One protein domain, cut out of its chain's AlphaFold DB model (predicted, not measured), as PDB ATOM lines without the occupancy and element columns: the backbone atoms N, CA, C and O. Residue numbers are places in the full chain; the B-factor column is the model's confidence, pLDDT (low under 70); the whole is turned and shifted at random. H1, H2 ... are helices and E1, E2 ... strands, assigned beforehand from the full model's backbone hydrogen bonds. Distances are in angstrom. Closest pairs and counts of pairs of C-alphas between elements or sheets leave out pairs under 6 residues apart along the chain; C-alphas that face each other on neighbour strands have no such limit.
ATOM      1  N   PHE A 383     172.962 165.783 150.079       94.56
ATOM      2  CA  PHE A 383     173.271 167.087 150.660       94.56
ATOM      3  C   PHE A 383     174.702 167.494 150.319       94.56
ATOM      4  O   PHE A 383     175.614 166.672 150.322       94.56
ATOM      5  N   GLN A 384     174.910 168.783 150.083       92.88
ATOM      6  CA  GLN A 384     176.232 169.395 150.113       92.88
ATOM      7  C   GLN A 384     176.551 169.805 151.547       92.88
ATOM      8  O   GLN A 384     175.696 170.360 152.233       92.88
ATOM      9  N   TYR A 385     177.771 169.551 152.003       94.25
ATOM     10  CA  TYR A 385     178.240 170.038 153.295       94.25
ATOM     11  C   TYR A 385     178.949 171.385 153.123       94.25
ATOM     12  O   TYR A 385     179.749 171.551 152.205       94.25
ATOM     13  N   CYS A 386     178.656 172.334 154.011       91.12
ATOM     14  CA  CYS A 386     179.276 173.650 154.045       91.12
ATOM     15  C   CYS A 386     179.665 173.993 155.485       91.12
ATOM     16  O   CYS A 386     178.796 174.214 156.331       91.12
ATOM     17  N   ASN A 387     180.963 174.107 155.754       91.31
ATOM     18  CA  ASN A 387     181.450 174.697 156.994       91.31
ATOM     19  C   ASN A 387     181.284 176.220 156.912       91.31
ATOM     20  O   ASN A 387     181.919 176.878 156.091       91.31
ATOM     21  N   VAL A 388     180.426 176.811 157.747       91.00
ATOM     22  CA  VAL A 388     180.071 178.238 157.597       91.00
ATOM     23  C   VAL A 388     181.228 179.192 157.889       91.00
ATOM     24  O   VAL A 388     181.170 180.361 157.505       91.00
ATOM     25  N   VAL A 389     182.292 178.710 158.539       87.50
ATOM     26  CA  VAL A 389     183.528 179.482 158.730       87.50
ATOM     27  C   VAL A 389     184.166 179.835 157.384       87.50
ATOM     28  O   VAL A 389     184.681 180.936 157.239       87.50
ATOM     29  N   GLU A 390     184.059 178.964 156.379       84.62
ATOM     30  CA  GLU A 390     184.568 179.202 155.016       84.62
ATOM     31  C   GLU A 390     183.754 180.260 154.255       84.62
ATOM     32  O   GLU A 390     184.163 180.732 153.198       84.62
ATOM     33  N   ARG A 391     182.595 180.651 154.799       85.81
ATOM     34  CA  ARG A 391     181.721 181.715 154.285       85.81
ATOM     35  C   ARG A 391     181.810 182.991 155.135       85.81
ATOM     36  O   ARG A 391     180.901 183.820 155.098       85.81
ATOM     37  N   ASP A 392     182.868 183.130 155.939       87.38
ATOM     38  CA  ASP A 392     183.136 184.266 156.832       87.38
ATOM     39  C   ASP A 392     182.026 184.558 157.861       87.38
ATOM     40  O   ASP A 392     181.869 185.696 158.328       87.38
ATOM     41  N   VAL A 393     181.236 183.550 158.245       89.38
ATOM     42  CA  VAL A 393     180.196 183.712 159.272       89.38
ATOM     43  C   VAL A 393     180.826 183.823 160.663       89.38
ATOM     44  O   VAL A 393     181.542 182.927 161.120       89.38
ATOM     45  N   ASN A 394     180.530 184.913 161.370       90.44
ATOM     46  CA  ASN A 394     181.117 185.253 162.661       90.44
ATOM     47  C   ASN A 394     180.088 185.806 163.664       90.44
ATOM     48  O   ASN A 394     178.939 186.084 163.337       90.44
ATOM     49  N   LYS A 395     180.516 185.993 164.918       91.38
ATOM     50  CA  LYS A 395     179.662 186.421 166.043       91.38
ATOM     51  C   LYS A 395     178.943 187.770 165.876       91.38
ATOM     52  O   LYS A 395     178.058 188.056 166.678       91.38
ATOM     53  N   TYR A 396     179.352 188.612 164.927       90.75
ATOM     54  CA  TYR A 396     178.736 189.919 164.670       90.75
ATOM     55  C   TYR A 396     177.674 189.874 163.570       90.75
ATOM     56  O   TYR A 396     176.960 190.859 163.375       90.75
ATOM     57  N   ASP A 397     177.563 188.753 162.861       89.19
ATOM     58  CA  ASP A 397     176.529 188.577 161.856       89.19
ATOM     59  C   ASP A 397     175.151 188.453 162.513       89.19
ATOM     60  O   ASP A 397     174.995 187.947 163.621       89.19
ATOM     61  N   ASN A 398     174.132 188.925 161.812       87.62
ATOM     62  CA  ASN A 398     172.729 188.651 162.088       87.62
ATOM     63  C   ASN A 398     172.157 187.680 161.038       87.62
ATOM     64  O   ASN A 398     172.808 187.338 160.049       87.62
ATOM     65  N   GLU A 399     170.911 187.257 161.236       81.38
ATOM     66  CA  GLU A 399     170.220 186.314 160.351       81.38
ATOM     67  C   GLU A 399     170.196 186.768 158.882       81.38
ATOM     68  O   GLU A 399     170.412 185.958 157.983       81.38
ATOM     69  N   HIS A 400     170.031 188.072 158.629       83.38
ATOM     70  CA  HIS A 400     170.050 188.614 157.273       83.38
ATOM     71  C   HIS A 400     171.432 188.471 156.630       83.38
ATOM     72  O   HIS A 400     171.544 187.935 155.531       83.38
ATOM     73  N   THR A 401     172.496 188.867 157.330       87.12
ATOM     74  CA  THR A 401     173.870 188.728 156.823       87.12
ATOM     75  C   THR A 401     174.285 187.270 156.640       87.12
ATOM     76  O   THR A 401     174.957 186.954 155.663       87.12
ATOM     77  N   ILE A 402     173.845 186.362 157.520       87.19
ATOM     78  CA  ILE A 402     174.072 184.917 157.371       87.19
ATOM     79  C   ILE A 402     173.377 184.409 156.111       87.19
ATOM     80  O   ILE A 402     173.988 183.714 155.304       87.19
ATOM     81  N   LYS A 403     172.116 184.802 155.902       84.44
ATOM     82  CA  LYS A 403     171.357 184.446 154.705       84.44
ATOM     83  C   LYS A 403     172.070 184.913 153.434       84.44
ATOM     84  O   LYS A 403     172.184 184.134 152.496       84.44
ATOM     85  N   THR A 404     172.606 186.133 153.423       84.19
ATOM     86  CA  THR A 404     173.389 186.664 152.295       84.19
ATOM     87  C   THR A 404     174.702 185.911 152.074       84.19
ATOM     88  O   THR A 404     175.089 185.699 150.931       84.19
ATOM     89  N   LYS A 405     175.386 185.491 153.145       87.94
ATOM     90  CA  LYS A 405     176.656 184.746 153.063       87.94
ATOM     91  C   LYS A 405     176.483 183.296 152.606       87.94
ATOM     92  O   LYS A 405     177.395 182.739 152.002       87.94
ATOM     93  N   LEU A 406     175.340 182.681 152.916       84.88
ATOM     94  CA  LEU A 406     175.087 181.264 152.649       84.88
ATOM     95  C   LEU A 406     174.279 181.002 151.369       84.88
ATOM     96  O   LEU A 406     174.470 179.955 150.758       84.88
ATOM     97  N   ILE A 407     173.383 181.907 150.956       78.81
ATOM     98  CA  ILE A 407     172.554 181.720 149.754       78.81
ATOM     99  C   ILE A 407     173.248 182.338 148.537       78.81
ATOM    100  O   ILE A 407     173.308 183.559 148.387       78.81
ATOM    101  N   GLU A 408     173.706 181.494 147.615       61.53
ATOM    102  CA  GLU A 408     174.291 181.920 146.339       61.53
ATOM    103  C   GLU A 408     173.199 182.210 145.299       61.53
ATOM    104  O   GLU A 408     173.064 181.461 144.347       61.53
ATOM    105  N   ILE A 409     172.418 183.286 145.454       53.69
ATOM    106  CA  ILE A 409     171.536 183.890 144.417       53.69
ATOM    107  C   ILE A 409     170.425 182.970 143.819       53.69
ATOM    108  O   ILE A 409     169.446 183.479 143.276       53.69
ATOM    109  N   ASP A 410     170.476 181.642 143.967       59.22
ATOM    110  CA  ASP A 410     169.568 180.675 143.350       59.22
ATOM    111  C   ASP A 410     168.355 180.399 144.254       59.22
ATOM    112  O   ASP A 410     168.454 180.071 145.441       59.22
ATOM    113  N   HIS A 411     167.159 180.506 143.676       67.44
ATOM    114  CA  HIS A 411     165.890 180.207 144.338       67.44
ATOM    115  C   HIS A 411     165.722 178.722 144.723       67.44
ATOM    116  O   HIS A 411     164.778 178.360 145.437       67.44
ATOM    117  N   ARG A 412     166.634 177.858 144.264       78.50
ATOM    118  CA  ARG A 412     166.603 176.396 144.428       78.50
ATOM    119  C   ARG A 412     167.383 175.873 145.634       78.50
ATOM    120  O   ARG A 412     167.387 174.662 145.859       78.50
ATOM    121  N   ASP A 413     167.980 176.756 146.428       85.88
ATOM    122  CA  ASP A 413     168.706 176.359 147.630       85.88
ATOM    123  C   ASP A 413     167.765 176.102 148.817       85.88
ATOM    124  O   ASP A 413     166.828 176.866 149.106       85.88
ATOM    125  N   ARG A 414     168.035 175.008 149.531       90.06
ATOM    126  CA  ARG A 414     167.510 174.722 150.869       90.06
ATOM    127  C   ARG A 414     168.677 174.447 151.797       90.06
ATOM    128  O   ARG A 414     169.355 173.433 151.648       90.06
ATOM    129  N   ILE A 415     168.896 175.349 152.746       92.19
ATOM    130  CA  ILE A 415     170.054 175.289 153.638       92.19
ATOM    131  C   ILE A 415     169.590 174.931 155.044       92.19
ATOM    132  O   ILE A 415     168.970 175.751 155.719       92.19
ATOM    133  N   LEU A 416     169.887 173.716 155.494       95.06
ATOM    134  CA  LEU A 416     169.693 173.300 156.879       95.06
ATOM    135  C   LEU A 416     170.838 173.848 157.731       95.06
ATOM    136  O   LEU A 416     171.975 173.410 157.589       95.06
ATOM    137  N   CYS A 417     170.530 174.786 158.621       94.50
ATOM    138  CA  CYS A 417     171.478 175.355 159.570       94.50
ATOM    139  C   CYS A 417     171.426 174.563 160.878       94.50
ATOM    140  O   CYS A 417     170.364 174.464 161.501       94.50
ATOM    141  N   SER A 418     172.558 173.994 161.291       95.81
ATOM    142  CA  SER A 418     172.699 173.293 162.571       95.81
ATOM    143  C   SER A 418     174.158 173.304 163.046       95.81
ATOM    144  O   SER A 418     175.047 173.779 162.344       95.81
ATOM    145  N   ASP A 419     174.399 172.772 164.238       94.62
ATOM    146  CA  ASP A 419     175.723 172.456 164.771       94.62
ATOM    147  C   ASP A 419     175.693 171.090 165.481       94.62
ATOM    148  O   ASP A 419     174.629 170.494 165.689       94.62
ATOM    149  N   ASP A 420     176.862 170.578 165.865       92.31
ATOM    150  CA  ASP A 420     176.994 169.259 166.494       92.31
ATOM    151  C   ASP A 420     176.267 169.174 167.840       92.31
ATOM    152  O   ASP A 420     175.691 168.135 168.169       92.31
ATOM    153  N   THR A 421     176.227 170.272 168.602       92.19
ATOM    154  CA  THR A 421     175.554 170.304 169.908       92.19
ATOM    155  C   THR A 421     174.044 170.172 169.733       92.19
ATOM    156  O   THR A 421     173.391 169.408 170.449       92.19
ATOM    157  N   LEU A 422     173.476 170.892 168.769       93.56
ATOM    158  CA  LEU A 422     172.066 170.822 168.419       93.56
ATOM    159  C   LEU A 422     171.717 169.446 167.854       93.56
ATOM    160  O   LEU A 422     170.727 168.859 168.293       93.56
ATOM    161  N   ASN A 423     172.535 168.902 166.946       92.31
ATOM    162  CA  ASN A 423     172.330 167.567 166.375       92.31
ATOM    163  C   ASN A 423     172.233 166.493 167.470       92.31
ATOM    164  O   ASN A 423     171.371 165.615 167.407       92.31
ATOM    165  N   GLN A 424     173.099 166.572 168.486       90.12
ATOM    166  CA  GLN A 424     173.108 165.632 169.607       90.12
ATOM    167  C   GLN A 424     171.911 165.827 170.542       90.12
ATOM    168  O   GLN A 424     171.246 164.852 170.892       90.12
ATOM    169  N   ARG A 425     171.606 167.072 170.936       93.69
ATOM    170  CA  ARG A 425     170.514 167.371 171.883       93.69
ATOM    171  C   ARG A 425     169.130 167.114 171.293       93.69
ATOM    172  O   ARG A 425     168.262 166.604 171.991       93.69
ATOM    173  N   ASN A 426     168.938 167.430 170.012       93.75
ATOM    174  CA  ASN A 426     167.638 167.404 169.340       93.75
ATOM    175  C   ASN A 426     167.649 166.469 168.119       93.75
ATOM    176  O   ASN A 426     167.159 166.819 167.042       93.75
ATOM    177  N   ARG A 427     168.188 165.256 168.279       92.88
ATOM    178  CA  ARG A 427     168.368 164.290 167.180       92.88
ATOM    179  C   ARG A 427     167.078 163.963 166.420       92.88
ATOM    180  O   ARG A 427     167.097 163.820 165.200       92.88
ATOM    181  N   GLU A 428     165.939 163.892 167.111       93.50
ATOM    182  CA  GLU A 428     164.644 163.707 166.446       93.50
ATOM    183  C   GLU A 428     164.281 164.869 165.518       93.50
ATOM    184  O   GLU A 428     163.772 164.643 164.422       93.50
ATOM    185  N   GLN A 429     164.511 166.108 165.959       93.38
ATOM    186  CA  GLN A 429     164.227 167.295 165.157       93.38
ATOM    187  C   GLN A 429     165.134 167.328 163.928       93.38
ATOM    188  O   GLN A 429     164.646 167.557 162.825       93.38
ATOM    189  N   PHE A 430     166.422 167.030 164.111       94.38
ATOM    190  CA  PHE A 430     167.388 166.929 163.023       94.38
ATOM    191  C   PHE A 430     166.933 165.926 161.953       94.38
ATOM    192  O   PHE A 430     166.798 166.280 160.782       94.38
ATOM    193  N   ASN A 431     166.575 164.707 162.366       93.31
ATOM    194  CA  ASN A 431     166.093 163.668 161.453       93.31
ATOM    195  C   ASN A 431     164.779 164.059 160.754       93.31
ATOM    196  O   ASN A 431     164.604 163.777 159.571       93.31
ATOM    197  N   LYS A 432     163.859 164.730 161.462       94.44
ATOM    198  CA  LYS A 432     162.603 165.240 160.881       94.44
ATOM    199  C   LYS A 432     162.871 166.290 159.798       94.44
ATOM    200  O   LYS A 432     162.245 166.235 158.741       94.44
ATOM    201  N   LEU A 433     163.799 167.219 160.040       94.75
ATOM    202  CA  LEU A 433     164.190 168.253 159.075       94.75
ATOM    203  C   LEU A 433     164.881 167.653 157.844       94.75
ATOM    204  O   LEU A 433     164.524 168.008 156.721       94.75
ATOM    205  N   LEU A 434     165.807 166.706 158.037       93.88
ATOM    206  CA  LEU A 434     166.436 165.969 156.936       93.88
ATOM    207  C   LEU A 434     165.393 165.244 156.085       93.88
ATOM    208  O   LEU A 434     165.353 165.426 154.870       93.88
ATOM    209  N   PHE A 435     164.501 164.480 156.723       93.69
ATOM    210  CA  PHE A 435     163.439 163.759 156.026       93.69
ATOM    211  C   PHE A 435     162.555 164.708 155.213       93.69
ATOM    212  O   PHE A 435     162.283 164.443 154.044       93.69
ATOM    213  N   TYR A 436     162.147 165.836 155.798       94.69
ATOM    214  CA  TYR A 436     161.360 166.850 155.102       94.69
ATOM    215  C   TYR A 436     162.059 167.355 153.828       94.69
ATOM    216  O   TYR A 436     161.466 167.319 152.750       94.69
ATOM    217  N   LEU A 437     163.333 167.745 153.929       93.88
ATOM    218  CA  LEU A 437     164.116 168.248 152.795       93.88
ATOM    219  C   LEU A 437     164.324 167.190 151.706       93.88
ATOM    220  O   LEU A 437     164.230 167.490 150.515       93.88
ATOM    221  N   MET A 438     164.546 165.933 152.095       93.12
ATOM    222  CA  MET A 438     164.649 164.821 151.148       93.12
ATOM    223  C   MET A 438     163.340 164.604 150.379       93.12
ATOM    224  O   MET A 438     163.368 164.338 149.178       93.12
ATOM    225  N   GLN A 439     162.187 164.730 151.043       92.81
ATOM    226  CA  GLN A 439     160.884 164.611 150.385       92.81
ATOM    227  C   GLN A 439     160.614 165.798 149.449       92.81
ATOM    228  O   GLN A 439     160.115 165.589 148.344       92.81
ATOM    229  N   GLU A 440     161.007 167.017 149.834       91.25
ATOM    230  CA  GLU A 440     160.917 168.197 148.962       91.25
ATOM    231  C   GLU A 440     161.782 168.025 147.701       91.25
ATOM    232  O   GLU A 440     161.319 168.291 146.592       91.25
ATOM    233  N   LYS A 441     163.006 167.495 147.839       90.38
ATOM    234  CA  LYS A 441     163.898 167.195 146.703       90.38
ATOM    235  C   LYS A 441     163.321 166.133 145.764       90.38
ATOM    236  O   LYS A 441     163.485 166.244 144.555       90.38
ATOM    237  N   LYS A 442     162.608 165.124 146.279       91.56
ATOM    238  CA  LYS A 442     161.911 164.145 145.419       91.56
ATOM    239  C   LYS A 442     160.825 164.794 144.564       91.56
ATOM    240  O   LYS A 442     160.614 164.370 143.435       91.56
ATOM    241  N   GLN A 443     160.143 165.805 145.100       90.31
ATOM    242  CA  GLN A 443     159.129 166.565 144.364       90.31
ATOM    243  C   GLN A 443     159.762 167.578 143.401       90.31
ATOM    244  O   GLN A 443     159.203 167.846 142.343       90.31
ATOM    245  N   ASN A 444     160.942 168.102 143.744       88.56
ATOM    246  CA  ASN A 444     161.678 169.090 142.964       88.56
ATOM    247  C   ASN A 444     163.140 168.640 142.771       88.56
ATOM    248  O   ASN A 444     164.018 169.062 143.530       88.56
ATOM    249  N   PRO A 445     163.432 167.823 141.740       87.31
ATOM    250  CA  PRO A 445     164.757 167.222 141.542       87.31
ATOM    251  C   PRO A 445     165.906 168.231 141.412       87.31
ATOM    252  O   PRO A 445     167.048 167.916 141.732       87.31
ATOM    253  N   ASN A 446     165.594 169.461 140.989       87.06
ATOM    254  CA  ASN A 446     166.557 170.551 140.825       87.06
ATOM    255  C   ASN A 446     166.915 171.269 142.142       87.06
ATOM    256  O   ASN A 446     167.701 172.213 142.103       87.06
ATOM    257  N   LEU A 447     166.334 170.885 143.288       89.38
ATOM    258  CA  LEU A 447     166.680 171.482 144.580       89.38
ATOM    259  C   LEU A 447     168.092 171.086 145.015       89.38
ATOM    260  O   LEU A 447     168.441 169.897 145.106       89.38
ATOM    261  N   ARG A 448     168.877 172.098 145.379       90.31
ATOM    262  CA  ARG A 448     170.177 171.933 146.020       90.31
ATOM    263  C   ARG A 448     169.967 171.948 147.531       90.31
ATOM    264  O   ARG A 448     169.494 172.930 148.100       90.31
ATOM    265  N   LEU A 449     170.270 170.821 148.170       93.44
ATOM    266  CA  LEU A 449     170.202 170.692 149.621       93.44
ATOM    267  C   LEU A 449     171.595 170.947 150.182       93.44
ATOM    268  O   LEU A 449     172.552 170.308 149.745       93.44
ATOM    269  N   ILE A 450     171.704 171.868 151.130       93.06
ATOM    270  CA  ILE A 450     172.966 172.247 151.763       93.06
ATOM    271  C   ILE A 450     172.805 172.075 153.270       93.06
ATOM    272  O   ILE A 450     171.806 172.494 153.850       93.06
ATOM    273  N   TYR A 451     173.786 171.459 153.913       95.75
ATOM    274  CA  TYR A 451     173.943 171.467 155.356       95.75
ATOM    275  C   TYR A 451     174.979 172.527 155.727       95.75
ATOM    276  O   TYR A 451     176.158 172.381 155.406       95.75
ATOM    277  N   ALA A 452     174.522 173.603 156.363       94.50
ATOM    278  CA  ALA A 452     175.370 174.664 156.880       94.50
ATOM    279  C   ALA A 452     175.724 174.362 158.335       94.50
ATOM    280  O   ALA A 452     174.867 174.392 159.223       94.50
ATOM    281  N   ASP A 453     176.997 174.066 158.550       94.56
ATOM    282  CA  ASP A 453     177.539 173.647 159.828       94.56
ATOM    283  C   ASP A 453     178.132 174.814 160.617       94.56
ATOM    284  O   ASP A 453     179.138 175.402 160.218       94.56
ATOM    285  N   PHE A 454     177.531 175.104 161.768       94.69
ATOM    286  CA  PHE A 454     177.933 176.178 162.670       94.69
ATOM    287  C   PHE A 454     178.867 175.721 163.796       94.69
ATOM    288  O   PHE A 454     179.319 176.569 164.563       94.69
ATOM    289  N   SER A 455     179.221 174.431 163.889       91.75
ATOM    290  CA  SER A 455     180.024 173.880 164.996       91.75
ATOM    291  C   SER A 455     181.327 174.616 165.278       91.75
ATOM    292  O   SER A 455     181.775 174.684 166.421       91.75
ATOM    293  N   TYR A 456     181.957 175.151 164.235       89.31
ATOM    294  CA  TYR A 456     183.247 175.830 164.343       89.31
ATOM    295  C   TYR A 456     183.141 177.349 164.212       89.31
ATOM    296  O   TYR A 456     184.162 178.036 164.261       89.31
ATOM    297  N   SER A 457     181.926 177.880 164.061       89.69
ATOM    298  CA  SER A 457     181.694 179.315 163.972       89.69
ATOM    299  C   SER A 457     181.721 179.970 165.350       89.69
ATOM    300  O   SER A 457     181.350 179.389 166.367       89.69
ATOM    301  N   SER A 458     182.126 181.240 165.376       91.50
ATOM    302  CA  SER A 458     181.938 182.087 166.559       91.50
ATOM    303  C   SER A 458     180.484 182.553 166.727       91.50
ATOM    304  O   SER A 458     180.124 183.048 167.798       91.50
ATOM    305  N   TYR A 459     179.647 182.397 165.693       92.31
ATOM    306  CA  TYR A 459     178.214 182.651 165.760       92.31
ATOM    307  C   TYR A 459     177.499 181.507 166.484       92.31
ATOM    308  O   TYR A 459     177.619 180.346 166.098       92.31
ATOM    309  N   LYS A 460     176.727 181.828 167.528       89.88
ATOM    310  CA  LYS A 460     175.986 180.826 168.304       89.88
ATOM    311  C   LYS A 460     174.617 180.567 167.691       89.88
ATOM    312  O   LYS A 460     173.753 181.444 167.701       89.88
ATOM    313  N   LEU A 461     174.408 179.340 167.229       90.88
ATOM    314  CA  LEU A 461     173.098 178.867 166.809       90.88
ATOM    315  C   LEU A 461     172.301 178.399 168.037       90.88
ATOM    316  O   LEU A 461     172.790 177.625 168.853       90.88
ATOM    317  N   TYR A 462     171.067 178.879 168.190       89.88
ATOM    318  CA  TYR A 462     170.199 178.467 169.305       89.88
ATOM    319  C   TYR A 462     169.204 177.374 168.915       89.88
ATOM    320  O   TYR A 462     168.781 176.605 169.771       89.88
ATOM    321  N   ASN A 463     168.824 177.313 167.637       92.00
ATOM    322  CA  ASN A 463     167.861 176.361 167.094       92.00
ATOM    323  C   ASN A 463     168.286 175.940 165.688       92.00
ATOM    324  O   ASN A 463     168.889 176.732 164.966       92.00
ATOM    325  N   MET A 464     167.900 174.731 165.280       94.38
ATOM    326  CA  MET A 464     167.982 174.314 163.879       94.38
ATOM    327  C   MET A 464     166.904 175.023 163.058       94.38
ATOM    328  O   MET A 464     165.754 175.109 163.500       94.38
ATOM    329  N   TYR A 465     167.242 175.471 161.853       91.06
ATOM    330  CA  TYR A 465     166.277 176.056 160.920       91.06
ATOM    331  C   TYR A 465     166.693 175.835 159.463       91.06
ATOM    332  O   TYR A 465     167.831 175.469 159.175       91.06
ATOM    333  N   ILE A 466     165.748 176.036 158.543       91.19
ATOM    334  CA  ILE A 466     165.972 175.934 157.099       91.19
ATOM    335  C   ILE A 466     165.914 177.338 156.502       91.19
ATOM    336  O   ILE A 466     164.899 178.022 156.636       91.19
ATOM    337  N   LEU A 467     166.969 177.747 155.801       88.56
ATOM    338  CA  LEU A 467     166.956 178.948 154.972       88.56
ATOM    339  C   LEU A 467     166.501 178.605 153.554       88.56
ATOM    340  O   LEU A 467     166.914 177.600 152.967       88.56
ATOM    341  N   SER A 468     165.673 179.484 152.993       82.88
ATOM    342  CA  SER A 468     165.298 179.464 151.582       82.88
ATOM    343  C   SER A 468     165.338 180.873 150.990       82.88
ATOM    344  O   SER A 468     165.143 181.876 151.688       82.88
ATOM    345  N   SER A 469     165.597 180.945 149.686       66.12
ATOM    346  CA  SER A 469     165.681 182.191 148.915       66.12
ATOM    347  C   SER A 469     164.310 182.863 148.691       66.12
ATOM    348  O   SER A 469     164.235 184.053 148.391       66.12
TER     349      SER A 469
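What this domain is: This is residues 383 to 469 of the 586 residues of the protein "Hypothetical protein" of Rotaria sp. Silwood2 (UniProt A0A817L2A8). A strongly twisted sheet of four strands has the long helix H4 over one face, running along the strands, and the short helix H2 over the opposite face, across them. The small helix H3 makes a corner with H4 beyond the sheet, and the four-residue H1 follows straight on from the edge strand E1. The printed part has 87 residues, with four named helices and four named strands in the order E1 H1 H2 E2 H3 H4 E3 E4. The mixed sheet runs E1 E3 E2 E4, and the class is mixed, helices and strands. The whole is compact, with a radius of gyration of the C-alphas of 12.5 A and spans of 36 by 31 by 17 A.

Where its parts are: E1, residues 383 to 387, begins with C-alpha 383 at (173.271, 167.087, 150.660). H1 is residues 388 to 391 and H2 residues 399 to 406, 10.4 A long. E2, residues 413 to 418, measures 15.8 A. H3 is residues 420 to 425. H4, residues 427 to 443, measures 24.7 A from C-alpha 427 at (168.368, 164.290, 167.180). E3, residues 448 to 453, measures 15.7 A. E4, residues 465 to 468, ends with C-alpha 468 at (165.298, 179.464, 151.582).

How they stand to each other: E1 and E3 are parallel at 32 degrees, with N 384 and O 449 2.8 A apart, within hydrogen-bond range. E3 and E2 are parallel at 22 degrees, with N 416 and O 450 at 2.8 A. E2 and E4 are antiparallel at 160 degrees, with N 417 and O 465 at 2.8 A. E2, H3 H4, E3 form a strand-helix-strand unit, two parallel neighbour strands with helices between them along the chain; its crossover is right-handed. E1, H1 H2, E2 form a split one, with E3 between its strands, also right-handed. H4 is over E2 and only just over E3, on which 3 of its C-alphas fall, at a height over the sheet of 9.8 A; it stands at 6 degrees to E2 on the local plane. Its closest C-alphas to E3 are Leu 437 and Leu 449, 7.3 A. H2 is over E2 on the opposite face, at a height of 9.4 A, only just across the strands at 63 degrees on the local plane. H1 only grazes the sheet and only just touches H2, with 3 pairs of C-alphas within 8 A, the closest Arg 391 and Lys 405 at 6.0 A. H3, not on the sheet, is close to but not clearly touching H4; the closest C-alphas are Asn 423 and Phe 430, 6.0 A. H2, H3 and H4 have every O i to N i+4 pair within hydrogen-bond range; H1 is too short for such a pair.

The domain as a whole: The C-alphas of Tyr 396 and Gln 443 are the two farthest apart, 36.6 A. The printed part has no cut. The link from E3 to E4, 11 residues, is long. Mean pLDDT of the printed part is 88.9; residues 408 to 411 and 469 are under 70.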